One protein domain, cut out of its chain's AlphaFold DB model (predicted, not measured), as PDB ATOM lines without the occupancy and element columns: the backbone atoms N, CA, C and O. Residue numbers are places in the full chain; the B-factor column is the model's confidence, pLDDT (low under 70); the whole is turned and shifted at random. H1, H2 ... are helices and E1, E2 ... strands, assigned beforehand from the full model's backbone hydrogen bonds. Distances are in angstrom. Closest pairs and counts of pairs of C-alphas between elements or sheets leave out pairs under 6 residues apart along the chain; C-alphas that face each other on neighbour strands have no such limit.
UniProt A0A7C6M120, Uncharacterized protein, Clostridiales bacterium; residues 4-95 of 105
ATOM      1  N   PHE A   4     190.220 149.844 170.042       98.12
ATOM      2  CA  PHE A   4     191.421 150.615 170.342       98.12
ATOM      3  C   PHE A   4     192.090 151.124 169.066       98.12
ATOM      4  O   PHE A   4     191.904 150.578 167.978       98.12
ATOM      5  N   ASN A   5     192.885 152.176 169.206       97.31
ATOM      6  CA  ASN A   5     193.769 152.702 168.175       97.31
ATOM      7  C   ASN A   5     195.103 153.133 168.821       97.31
ATOM      8  O   ASN A   5     195.431 152.693 169.923       97.31
ATOM      9  N   SER A   6     195.905 153.945 168.131       94.62
ATOM     10  CA  SER A   6     197.210 154.395 168.634       94.62
ATOM     11  C   SER A   6     197.129 155.343 169.837       94.62
ATOM     12  O   SER A   6     198.100 155.437 170.584       94.62
ATOM     13  N   THR A   7     196.002 156.028 170.047       94.38
ATOM     14  CA  THR A   7     195.840 157.074 171.073       94.38
ATOM     15  C   THR A   7     194.811 156.721 172.148       94.38
ATOM     16  O   THR A   7     194.918 157.188 173.278       94.38
ATOM     17  N   GLN A   8     193.830 155.879 171.828       95.38
ATOM     18  CA  GLN A   8     192.699 155.518 172.677       95.38
ATOM     19  C   GLN A   8     192.607 153.999 172.821       95.38
ATOM     20  O   GLN A   8     192.758 153.243 171.860       95.38
ATOM     21  N   LYS A   9     192.315 153.541 174.039       95.19
ATOM     22  CA  LYS A   9     192.067 152.132 174.361       95.19
ATOM     23  C   LYS A   9     190.701 151.993 175.018       95.19
ATOM     24  O   LYS A   9     190.207 152.948 175.604       95.19
ATOM     25  N   ASN A  10     190.153 150.784 174.984       95.25
ATOM     26  CA  ASN A  10     188.909 150.424 175.661       95.25
ATOM     27  C   ASN A  10     187.678 151.240 175.248       95.25
ATOM     28  O   ASN A  10     186.807 151.508 176.070       95.25
ATOM     29  N   MET A  11     187.604 151.622 173.977       97.06
ATOM     30  CA  MET A  11     186.456 152.335 173.429       97.06
ATOM     31  C   MET A  11     185.264 151.390 173.281       97.06
ATOM     32  O   MET A  11     185.376 150.300 172.711       97.06
ATOM     33  N   SER A  12     184.105 151.824 173.759       96.19
ATOM     34  CA  SER A  12     182.830 151.217 173.396       96.19
ATOM     35  C   SER A  12     182.492 151.510 171.928       96.19
ATOM     36  O   SER A  12     183.126 152.339 171.274       96.19
ATOM     37  N   PHE A  13     181.463 150.852 171.392       94.56
ATOM     38  CA  PHE A  13     180.983 151.173 170.046       94.56
ATOM     39  C   PHE A  13     180.443 152.611 169.952       94.56
ATOM     40  O   PHE A  13     180.666 153.292 168.957       94.56
ATOM     41  N   THR A  14     179.806 153.112 171.013       94.00
ATOM     42  CA  THR A  14     179.347 154.505 171.091       94.00
ATOM     43  C   THR A  14     180.516 155.487 171.029       94.00
ATOM     44  O   THR A  14     180.441 156.479 170.310       94.00
ATOM     45  N   ASP A  15     181.631 155.187 171.702       96.06
ATOM     46  CA  ASP A  15     182.835 156.023 171.615       96.06
ATOM     47  C   ASP A  15     183.379 156.071 170.182       96.06
ATOM     48  O   ASP A  15     183.803 157.128 169.716       96.06
ATOM     49  N   VAL A  16     183.345 154.951 169.453       96.25
ATOM     50  CA  VAL A  16     183.740 154.910 168.035       96.25
ATOM     51  C   VAL A  16     182.889 155.870 167.201       96.25
ATOM     52  O   VAL A  16     183.451 156.665 166.450       96.25
ATOM     53  N   LEU A  17     181.563 155.851 167.370       95.19
ATOM     54  CA  LEU A  17     180.649 156.757 166.661       95.19
ATOM     55  C   LEU A  17     180.963 158.226 166.955       95.19
ATOM     56  O   LEU A  17     181.127 159.017 166.030       95.19
ATOM     57  N   VAL A  18     181.151 158.576 168.231       94.94
ATOM     58  CA  VAL A  18     181.512 159.940 168.650       94.94
ATOM     59  C   VAL A  18     182.842 160.386 168.032       94.94
ATOM     60  O   VAL A  18     182.989 161.539 167.629       94.94
ATOM     61  N   ASN A  19     183.837 159.500 167.932       96.44
ATOM     62  CA  ASN A  19     185.108 159.845 167.293       96.44
ATOM     63  C   ASN A  19     184.967 160.024 165.771       96.44
ATOM     64  O   ASN A  19     185.564 160.950 165.221       96.44
ATOM     65  N   ILE A  20     184.160 159.195 165.098       95.81
ATOM     66  CA  ILE A  20     183.835 159.352 163.671       95.81
ATOM     67  C   ILE A  20     183.148 160.700 163.425       95.81
ATOM     68  O   ILE A  20     183.576 161.462 162.557       95.81
ATOM     69  N   GLU A  21     182.136 161.025 164.226       94.38
ATOM     70  CA  GLU A  21     181.408 162.290 164.151       94.38
ATOM     71  C   GLU A  21     182.349 163.486 164.341       94.38
ATOM     72  O   GLU A  21     182.360 164.407 163.525       94.38
ATOM     73  N   ARG A  22     183.211 163.452 165.368       95.12
ATOM     74  CA  ARG A  22     184.233 164.486 165.600       95.12
ATOM     75  C   ARG A  22     185.186 164.630 164.411       95.12
ATOM     76  O   ARG A  22     185.522 165.752 164.034       95.12
ATOM     77  N   PHE A  23     185.605 163.522 163.802       95.81
ATOM     78  CA  PHE A  23     186.492 163.530 162.635       95.81
ATOM     79  C   PHE A  23     185.834 164.154 161.389       95.81
ATOM     80  O   PHE A  23     186.502 164.854 160.612       95.81
ATOM     81  N   ILE A  24     184.525 163.946 161.212       94.50
ATOM     82  CA  ILE A  24     183.723 164.584 160.160       94.50
ATOM     83  C   ILE A  24     183.529 166.074 160.470       94.50
ATOM     84  O   ILE A  24     183.921 166.914 159.663       94.50
ATOM     85  N   LYS A  25     183.033 166.415 161.667       94.38
ATOM     86  CA  LYS A  25     182.763 167.798 162.108       94.38
ATOM     87  C   LYS A  25     183.991 168.704 162.086       94.38
ATOM     88  O   LYS A  25     183.850 169.906 161.906       94.38
ATOM     89  N   ALA A  26     185.192 168.148 162.231       95.44
ATOM     90  CA  ALA A  26     186.421 168.921 162.108       95.44
ATOM     91  C   ALA A  26     186.614 169.540 160.707       95.44
ATOM     92  O   ALA A  26     187.325 170.536 160.591       95.44
ATOM     93  N   SER A  27     186.044 168.967 159.637       95.38
ATOM     94  CA  SER A  27     186.081 169.557 158.287       95.38
ATOM     95  C   SER A  27     184.945 169.019 157.387       95.38
ATOM     96  O   SER A  27     185.214 168.224 156.479       95.38
ATOM     97  N   PRO A  28     183.692 169.448 157.623       93.44
ATOM     98  CA  PRO A  28     182.480 168.806 157.101       93.44
ATOM     99  C   PRO A  28     182.343 168.841 155.573       93.44
ATOM    100  O   PRO A  28     181.782 167.915 155.001       93.44
ATOM    101  N   ASP A  29     182.912 169.847 154.902       94.50
ATOM    102  CA  ASP A  29     182.790 170.026 153.444       94.50
ATOM    103  C   ASP A  29     183.676 169.073 152.619       94.50
ATOM    104  O   ASP A  29     183.689 169.108 151.385       94.50
ATOM    105  N   ASN A  30     184.450 168.211 153.282       95.44
ATOM    106  CA  ASN A  30     185.285 167.228 152.605       95.44
ATOM    107  C   ASN A  30     184.512 165.972 152.210       95.44
ATOM    108  O   ASN A  30     183.453 165.639 152.732       95.44
ATOM    109  N   ARG A  31     185.115 165.199 151.306       95.12
ATOM    110  CA  ARG A  31     184.633 163.861 150.966       95.12
ATOM    111  C   ARG A  31     185.264 162.823 151.882       95.12
ATOM    112  O   ARG A  31     186.480 162.822 152.086       95.12
ATOM    113  N   TYR A  32     184.438 161.902 152.362       95.38
ATOM    114  CA  TYR A  32     184.843 160.837 153.269       95.38
ATOM    115  C   TYR A  32     184.576 159.461 152.657       95.38
ATOM    116  O   TYR A  32     183.651 159.282 151.867       95.38
ATOM    117  N   ARG A  33     185.403 158.479 153.019       94.94
ATOM    118  CA  ARG A  33     185.177 157.057 152.739       94.94
ATOM    119  C   ARG A  33     185.258 156.282 154.042       94.94
ATOM    120  O   ARG A  33     186.300 156.304 154.695       94.94
ATOM    121  N   LEU A  34     184.178 155.596 154.388       95.00
ATOM    122  CA  LEU A  34     184.139 154.659 155.502       95.00
ATOM    123  C   LEU A  34     184.380 153.247 154.965       95.00
ATOM    124  O   LEU A  34     183.726 152.823 154.015       95.00
ATOM    125  N   ALA A  35     185.328 152.539 155.561       95.88
ATOM    126  CA  ALA A  35     185.631 151.151 155.260       95.88
ATOM    127  C   ALA A  35     185.642 150.341 156.556       95.88
ATOM    128  O   ALA A  35     186.129 150.802 157.591       95.88
ATOM    129  N   VAL A  36     185.120 149.124 156.474       97.88
ATOM    130  CA  VAL A  36     185.129 148.145 157.559       97.88
ATOM    131  C   VAL A  36     185.652 146.840 156.987       97.88
ATOM    132  O   VAL A  36     185.342 146.499 155.847       97.88
ATOM    133  N   GLY A  37     186.444 146.119 157.767       97.88
ATOM    134  CA  GLY A  37     186.918 144.801 157.375       97.88
ATOM    135  C   GLY A  37     187.374 143.997 158.575       97.88
ATOM    136  O   GLY A  37     187.898 144.553 159.542       97.88
ATOM    137  N   THR A  38     187.185 142.688 158.491       98.56
ATOM    138  CA  THR A  38     187.651 141.732 159.488       98.56
ATOM    139  C   THR A  38     188.724 140.844 158.878       98.56
ATOM    140  O   THR A  38     188.534 140.293 157.801       98.56
ATOM    141  N   ASP A  39     189.835 140.686 159.589       97.69
ATOM    142  CA  ASP A  39     190.868 139.689 159.299       97.69
ATOM    143  C   ASP A  39     190.917 138.655 160.430       97.69
ATOM    144  O   ASP A  39     190.481 138.931 161.554       97.69
ATOM    145  N   SER A  40     191.439 137.456 160.161       97.25
ATOM    146  CA  SER A  40     191.515 136.400 161.167       97.25
ATOM    147  C   SER A  40     192.829 135.616 161.191       97.25
ATOM    148  O   SER A  40     193.305 135.046 160.200       97.25
ATOM    149  N   GLN A  41     193.375 135.483 162.403       97.38
ATOM    150  CA  GLN A  41     194.610 134.760 162.689       97.38
ATOM    151  C   GLN A  41     194.335 133.563 163.604       97.38
ATOM    152  O   GLN A  41     193.877 133.703 164.741       97.38
ATOM    153  N   VAL A  42     194.689 132.366 163.139       97.12
ATOM    154  CA  VAL A  42     194.616 131.139 163.943       97.12
ATOM    155  C   VAL A  42     195.826 131.061 164.881       97.12
ATOM    156  O   VAL A  42     196.967 131.192 164.441       97.12
ATOM    157  N   LYS A  43     195.594 130.800 166.174       94.12
ATOM    158  CA  LYS A  43     196.637 130.598 167.194       94.12
ATOM    159  C   LYS A  43     196.298 129.389 168.070       94.12
ATOM    160  O   LYS A  43     195.479 129.461 168.986       94.12
ATOM    161  N   GLY A  44     196.951 128.259 167.800       94.75
ATOM    162  CA  GLY A  44     196.708 127.007 168.519       94.75
ATOM    163  C   GLY A  44     195.290 126.478 168.281       94.75
ATOM    164  O   GLY A  44     194.942 126.128 167.155       94.75
ATOM    165  N   ARG A  45     194.480 126.404 169.345       95.94
ATOM    166  CA  ARG A  45     193.073 125.958 169.293       95.94
ATOM    167  C   ARG A  45     192.065 127.106 169.163       95.94
ATOM    168  O   ARG A  45     190.865 126.851 169.142       95.94
ATOM    169  N   CYS A  46     192.545 128.343 169.077       97.00
ATOM    170  CA  CYS A  46     191.710 129.534 168.999       97.00
ATOM    171  C   CYS A  46     191.945 130.284 167.686       97.00
ATOM    172  O   CYS A  46     192.991 130.135 167.050       97.00
ATOM    173  N   THR A  47     190.996 131.141 167.328       97.69
ATOM    174  CA  THR A  47     191.105 132.075 166.205       97.69
ATOM    175  C   THR A  47     190.794 133.476 166.710       97.69
ATOM    176  O   THR A  47     189.807 133.683 167.411       97.69
ATOM    177  N   CYS A  48     191.680 134.424 166.419       97.75
ATOM    178  CA  CYS A  48     191.493 135.835 166.723       97.75
ATOM    179  C   CYS A  48     190.976 136.524 165.467       97.75
ATOM    180  O   CYS A  48     191.687 136.553 164.466       97.75
ATOM    181  N   PHE A  49     189.786 137.098 165.550       98.06
ATOM    182  CA  PHE A  49     189.226 137.989 164.547       98.06
ATOM    183  C   PHE A  49     189.530 139.431 164.945       98.06
ATOM    184  O   PHE A  49     189.366 139.802 166.109       98.06
ATOM    185  N   ALA A  50     190.016 140.227 164.003       98.12
ATOM    186  CA  ALA A  50     190.305 141.639 164.187       98.12
ATOM    187  C   ALA A  50     189.450 142.449 163.213       98.12
ATOM    188  O   ALA A  50     189.674 142.383 162.008       98.12
ATOM    189  N   THR A  51     188.489 143.210 163.733       98.44
ATOM    190  CA  THR A  51     187.594 144.049 162.928       98.44
ATOM    191  C   THR A  51     188.059 145.493 162.989       98.44
ATOM    192  O   THR A  51     188.044 146.108 164.056       98.44
ATOM    193  N   GLY A  52     188.479 146.034 161.849       98.12
ATOM    194  CA  GLY A  52     188.882 147.424 161.687       98.12
ATOM    195  C   GLY A  52     187.740 148.296 161.178       98.12
ATOM    196  O   GLY A  52     187.006 147.900 160.276       98.12
ATOM    197  N   ILE A  53     187.630 149.503 161.728       98.12
ATOM    198  CA  ILE A  53     186.787 150.589 161.217       98.12
ATOM    199  C   ILE A  53     187.726 151.723 160.818       98.12
ATOM    200  O   ILE A  53     188.580 152.129 161.608       98.12
ATOM    201  N   HIS A  54     187.595 152.213 159.589       97.31
ATOM    202  CA  HIS A  54     188.492 153.202 159.006       97.31
ATOM    203  C   HIS A  54     187.697 154.269 158.254       97.31
ATOM    204  O   HIS A  54     187.086 153.984 157.224       97.31
ATOM    205  N   ILE A  55     187.730 155.507 158.750       96.94
ATOM    206  CA  ILE A  55     187.170 156.671 158.066       96.94
ATOM    207  C   ILE A  55     188.295 157.525 157.489       96.94
ATOM    208  O   ILE A  55     189.106 158.105 158.206       96.94
ATOM    209  N   HIS A  56     188.337 157.610 156.165       96.69
ATOM    210  CA  HIS A  56     189.332 158.364 155.415       96.69
ATOM    211  C   HIS A  56     188.721 159.662 154.898       96.69
ATOM    212  O   HIS A  56     187.771 159.627 154.117       96.69
ATOM    213  N   ARG A  57     189.294 160.802 155.287       96.88
ATOM    214  CA  ARG A  57     189.039 162.093 154.646       96.88
ATOM    215  C   ARG A  57     189.929 162.186 153.411       96.88
ATOM    216  O   ARG A  57     191.153 162.192 153.533       96.88
ATOM    217  N   ILE A  58     189.332 162.219 152.220       95.25
ATOM    218  CA  ILE A  58     190.077 162.078 150.962       95.25
ATOM    219  C   ILE A  58     191.141 163.182 150.850       95.25
ATOM    220  O   ILE A  58     190.819 164.365 150.824       95.25
ATOM    221  N   GLY A  59     192.413 162.771 150.784       93.12
ATOM    222  CA  GLY A  59     193.569 163.667 150.655       93.12
ATOM    223  C   GLY A  59     194.083 164.275 151.967       93.12
ATOM    224  O   GLY A  59     195.035 165.043 151.930       93.12
ATOM    225  N   GLN A  60     193.483 163.946 153.117       92.81
ATOM    226  CA  GLN A  60     193.767 164.594 154.409       92.81
ATOM    227  C   GLN A  60     193.890 163.606 155.586       92.81
ATOM    228  O   GLN A  60     193.798 163.992 156.750       92.81
ATOM    229  N   GLY A  61     194.116 162.324 155.298       94.75
ATOM    230  CA  GLY A  61     194.346 161.301 156.317       94.75
ATOM    231  C   GLY A  61     193.063 160.702 156.893       94.75
ATOM    232  O   GLY A  61     191.954 160.954 156.421       94.75
ATOM    233  N   ALA A  62     193.220 159.841 157.892       96.94
ATOM    234  CA  ALA A  62     192.151 158.973 158.361       96.94
ATOM    235  C   ALA A  62     192.139 158.830 159.881       96.94
ATOM    236  O   ALA A  62     193.167 158.972 160.544       96.94
ATOM    237  N   TRP A  63     190.972 158.476 160.407       97.56
ATOM    238  CA  TRP A  63     190.824 157.941 161.751       97.56
ATOM    239  C   TRP A  63     190.443 156.464 161.665       97.56
ATOM    240  O   TRP A  63     189.667 156.057 160.795       97.56
ATOM    241  N   CYS A  64     190.995 155.643 162.555       97.88
ATOM    242  CA  CYS A  64     190.684 154.223 162.599       97.88
ATOM    243  C   CYS A  64     190.744 153.651 164.008       97.88
ATOM    244  O   CYS A  64     191.383 154.210 164.901       97.88
ATOM    245  N   CYS A  65     190.091 152.508 164.181       98.31
ATOM    246  CA  CYS A  65     190.167 151.684 165.377       98.31
ATOM    247  C   CYS A  65     189.954 150.208 165.034       98.31
ATOM    248  O   CYS A  65     189.415 149.879 163.978       98.31
ATOM    249  N   VAL A  66     190.353 149.322 165.943       98.38
ATOM    250  CA  VAL A  66     190.230 147.868 165.796       98.38
ATOM    251  C   VAL A  66     189.616 147.267 167.058       98.38
ATOM    252  O   VAL A  66     190.022 147.625 168.161       98.38
ATOM    253  N   ASP A  67     188.677 146.337 166.900       97.56
ATOM    254  CA  ASP A  67     188.239 145.402 167.948       97.56
ATOM    255  C   ASP A  67     188.856 144.022 167.695       97.56
ATOM    256  O   ASP A  67     189.049 143.618 166.547       97.56
ATOM    257  N   LYS A  68     189.180 143.297 168.771       97.00
ATOM    258  CA  LYS A  68     189.660 141.915 168.690       97.00
ATOM    259  C   LYS A  68     188.716 140.983 169.432       97.00
ATOM    260  O   LYS A  68     188.564 141.092 170.647       97.00
ATOM    261  N   THR A  69     188.190 140.000 168.713       95.88
ATOM    262  CA  THR A  69     187.341 138.940 169.255       95.88
ATOM    263  C   THR A  69     188.054 137.594 169.136       95.88
ATOM    264  O   THR A  69     188.584 137.244 168.084       95.88
ATOM    265  N   ILE A  70     188.108 136.830 170.230       96.50
ATOM    266  CA  ILE A  70     188.767 135.518 170.266       96.50
ATOM    267  C   ILE A  70     187.709 134.426 170.339       96.50
ATOM    268  O   ILE A  70     186.984 134.323 171.327       96.50
ATOM    269  N   GLU A  71     187.699 133.546 169.346       96.12
ATOM    270  CA  GLU A  71     186.899 132.330 169.370       96.12
ATOM    271  C   GLU A  71     187.745 131.129 169.786       96.12
ATOM    272  O   GLU A  71     188.846 130.906 169.273       96.12
ATOM    273  N   ARG A  72     187.208 130.291 170.680       95.75
ATOM    274  CA  ARG A  72     187.819 129.012 171.094       95.75
ATOM    275  C   ARG A  72     187.589 127.904 170.059       95.75
ATOM    276  O   ARG A  72     187.254 126.774 170.398       95.75
ATOM    277  N   LYS A  73     187.746 128.260 168.789       95.12
ATOM    278  CA  LYS A  73     187.594 127.392 167.628       95.12
ATOM    279  C   LYS A  73     188.780 127.605 166.702       95.12
ATOM    280  O   LYS A  73     189.178 128.739 166.427       95.12
ATOM    281  N   ARG A  74     189.341 126.507 166.201       96.31
ATOM    282  CA  ARG A  74     190.363 126.529 165.155       96.31
ATOM    283  C   ARG A  74     189.679 126.389 163.801       96.31
ATOM    284  O   ARG A  74     189.209 125.305 163.474       96.31
ATOM    285  N   TYR A  75     189.675 127.456 163.012       95.75
ATOM    286  CA  TYR A  75     189.203 127.400 161.632       95.75
ATOM    287  C   TYR A  75     190.307 126.830 160.736       95.75
ATOM    288  O   TYR A  75     191.414 127.367 160.688       95.75
ATOM    289  N   THR A  76     190.031 125.720 160.053       94.75
ATOM    290  CA  THR A  76     190.971 125.074 159.114       94.75
ATOM    291  C   THR A  76     190.572 125.273 157.655       94.75
ATOM    292  O   THR A  76     191.431 125.246 156.778       94.75
ATOM    293  N   SER A  77     189.286 125.512 157.391       96.75
ATOM    294  CA  SER A  77     188.763 125.796 156.058       96.75
ATOM    295  C   SER A  77     188.907 127.277 155.722       96.75
ATOM    296  O   SER A  77     188.367 128.134 156.424       96.75
ATOM    297  N   LEU A  78     189.574 127.584 154.607       96.06
ATOM    298  CA  LEU A  78     189.683 128.957 154.104       96.06
ATOM    299  C   LEU A  78     188.301 129.560 153.811       96.06
ATOM    300  O   LEU A  78     188.041 130.704 154.163       96.06
ATOM    301  N   LYS A  79     187.394 128.771 153.221       97.50
ATOM    302  CA  LYS A  79     186.026 129.217 152.924       97.50
ATOM    303  C   LYS A  79     185.284 129.617 154.195       97.50
ATOM    304  O   LYS A  79     184.581 130.622 154.204       97.50
ATOM    305  N   GLU A  80     185.439 128.838 155.260       96.06
ATOM    306  CA  GLU A  80     184.794 129.116 156.542       96.06
ATOM    307  C   GLU A  80     185.368 130.382 157.190       96.06
ATOM    308  O   GLU A  80     184.599 131.231 157.630       96.06
ATOM    309  N   LYS A  81     186.700 130.552 157.158       95.88
ATOM    310  CA  LYS A  81     187.370 131.782 157.610       95.88
ATOM    311  C   LYS A  81     186.830 133.022 156.894       95.88
ATOM    312  O   LYS A  81     186.343 133.928 157.559       95.88
ATOM    313  N   ILE A  82     186.848 133.015 155.559       97.94
ATOM    314  CA  ILE A  82     186.379 134.141 154.736       97.94
ATOM    315  C   ILE A  82     184.896 134.424 154.999       97.94
ATOM    316  O   ILE A  82     184.491 135.581 155.088       97.94
ATOM    317  N   SER A  83     184.077 133.378 155.157       98.06
ATOM    318  CA  SER A  83     182.650 133.540 155.465       98.06
ATOM    319  C   SER A  83     182.450 134.227 156.818       98.06
ATOM    320  O   SER A  83     181.623 135.128 156.925       98.06
ATOM    321  N   MET A  84     183.232 133.847 157.834       97.88
ATOM    322  CA  MET A  84     183.145 134.445 159.166       97.88
ATOM    323  C   MET A  84     183.672 135.885 159.198       97.88
ATOM    324  O   MET A  84     183.035 136.761 159.778       97.88
ATOM    325  N   GLU A  85     184.794 136.155 158.525       98.38
ATOM    326  CA  GLU A  85     185.331 137.511 158.333       98.38
ATOM    327  C   GLU A  85     184.292 138.421 157.661       98.38
ATOM    328  O   GLU A  85     184.033 139.538 158.113       98.38
ATOM    329  N   THR A  86     183.635 137.910 156.620       98.31
ATOM    330  CA  THR A  86     182.580 138.621 155.894       98.31
ATOM    331  C   THR A  86     181.374 138.898 156.793       98.31
ATOM    332  O   THR A  86     180.890 140.026 156.827       98.31
ATOM    333  N   LEU A  87     180.917 137.905 157.563       98.12
ATOM    334  CA  LEU A  87     179.800 138.060 158.498       98.12
ATOM    335  C   LEU A  87     180.079 139.151 159.542       98.12
ATOM    336  O   LEU A  87     179.294 140.088 159.665       98.12
ATOM    337  N   MET A  88     181.219 139.081 160.238       97.75
ATOM    338  CA  MET A  88     181.593 140.073 161.258       97.75
ATOM    339  C   MET A  88     181.759 141.484 160.673       97.75
ATOM    340  O   MET A  88     181.407 142.480 161.318       97.75
ATOM    341  N   THR A  89     182.264 141.574 159.438       98.25
ATOM    342  CA  THR A  89     182.355 142.838 158.697       98.25
ATOM    343  C   THR A  89     180.960 143.420 158.469       98.25
ATOM    344  O   THR A  89     180.714 144.568 158.841       98.25
ATOM    345  N   TYR A  90     180.028 142.632 157.921       97.56
ATOM    346  CA  TYR A  90     178.660 143.086 157.650       97.56
ATOM    347  C   TYR A  90     177.891 143.450 158.918       97.56
ATOM    348  O   TYR A  90     177.216 144.474 158.928       97.56
ATOM    349  N   GLU A  91     178.019 142.680 160.000       96.31
ATOM    350  CA  GLU A  91     177.388 143.015 161.284       96.31
ATOM    351  C   GLU A  91     177.846 144.380 161.806       96.31
ATOM    352  O   GLU A  91     177.052 145.152 162.347       96.31
ATOM    353  N   THR A  92     179.131 144.695 161.638       96.25
ATOM    354  CA  THR A  92     179.694 145.981 162.055       96.25
ATOM    355  C   THR A  92     179.215 147.113 161.148       96.25
ATOM    356  O   THR A  92     178.818 148.162 161.650       96.25
ATOM    357  N   VAL A  93     179.195 146.897 159.827       95.50
ATOM    358  CA  VAL A  93     178.653 147.862 158.854       95.50
ATOM    359  C   VAL A  93     177.181 148.152 159.131       95.50
ATOM    360  O   VAL A  93     176.795 149.314 159.145       95.50
ATOM    361  N   PHE A  94     176.376 147.123 159.400       94.44
ATOM    362  CA  PHE A  94     174.956 147.274 159.703       94.44
ATOM    363  C   PHE A  94     174.744 148.148 160.945       94.44
ATOM    364  O   PHE A  94     174.021 149.136 160.885       94.44
ATOM    365  N   LYS A  95     175.461 147.868 162.042       93.25
ATOM    366  CA  LYS A  95     175.399 148.686 163.268       93.25
ATOM    367  C   LYS A  95     175.849 150.133 163.047       93.25
ATOM    368  O   LYS A  95     175.281 151.040 163.649       93.25
TER     369      LYS A  95
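What this domain is: This is residues 4 to 95 of the 105 residues of an uncharacterized protein of Clostridiales bacterium (UniProt A0A7C6M120). A long, twisted sheet of three strands, E1, E2 and E3, forms a slab, and two helices cover one face of it: H1 runs along the strands near the turn between E2 and E3, while H2 crosses E1 and E2 slantwise, toward the other end. The two helices are apart, and no named helix covers the opposite face. The printed part has 92 residues, with two named helices and three named strands in the order H1, E1, E2, E3, H2; the sheet order is E1, E2, E3, all antiparallel, and the class is mixed, helices and strands. The whole is elongated, with spans of 46 by 25 by 22 A, and only just loose, close to compact, with a radius of gyration of the C-alphas of 15.0 A.

How they stand to each other: H1, residues 13 to 25, is on the sheet made by E1, residues 32 to 43, E2, residues 46 to 57, and E3, residues 62 to 71. Its height over the sheet is 9.9 A; it lies over E2 and E3 and runs along the strands, at 5 degrees to E2 on the local plane. Its closest C-alphas to E3 are those of Phe 23 and Trp 63, 7.1 A apart. The strands form a meander, each the antiparallel neighbour of the one before. E1 and E2 are a hairpin at 165 degrees, with N 37 and O 52 at 3.1 A and N 50 and O 39 at 2.8 A, within hydrogen-bond range. E2 and E3 are a hairpin at 166 degrees, with N 51 and O 67 at 2.9 A, also within range. H2, residues 78 to 95, is on the same face as H1, at a height over the sheet of 8.3 A; it lies over E1 and E2, slantwise to the strands, at 44 degrees to E2 on the local plane. The closest C-alphas of E1 and H2, those of Thr 38 and Glu 85, are 5.0 A apart. In H1 and H2 every O i to N i+4 pair is within hydrogen-bond range.

Where its parts are: H1 begins at C-alpha 13, (180.983, 151.173, 170.046), and is 18.5 A long. E1 measures 35.3 A, E2 35.7 A and E3 29.3 A; E2 begins at C-alpha 46, (191.710, 129.534, 168.999). H2 is 26.0 A long and ends at C-alpha 95, (175.399, 148.686, 163.268).

The domain as a whole: The two C-alphas farthest apart, those of Asp 29 and Arg 45, are 47.9 A apart. The printed part has no cut. The links E1 to E2 and E2 to E3 are tight, those from H1 to E1 and from E3 to H2 are short, and no link is long. The mean pLDDT of the printed part is 96.3, and no printed residue is under 70.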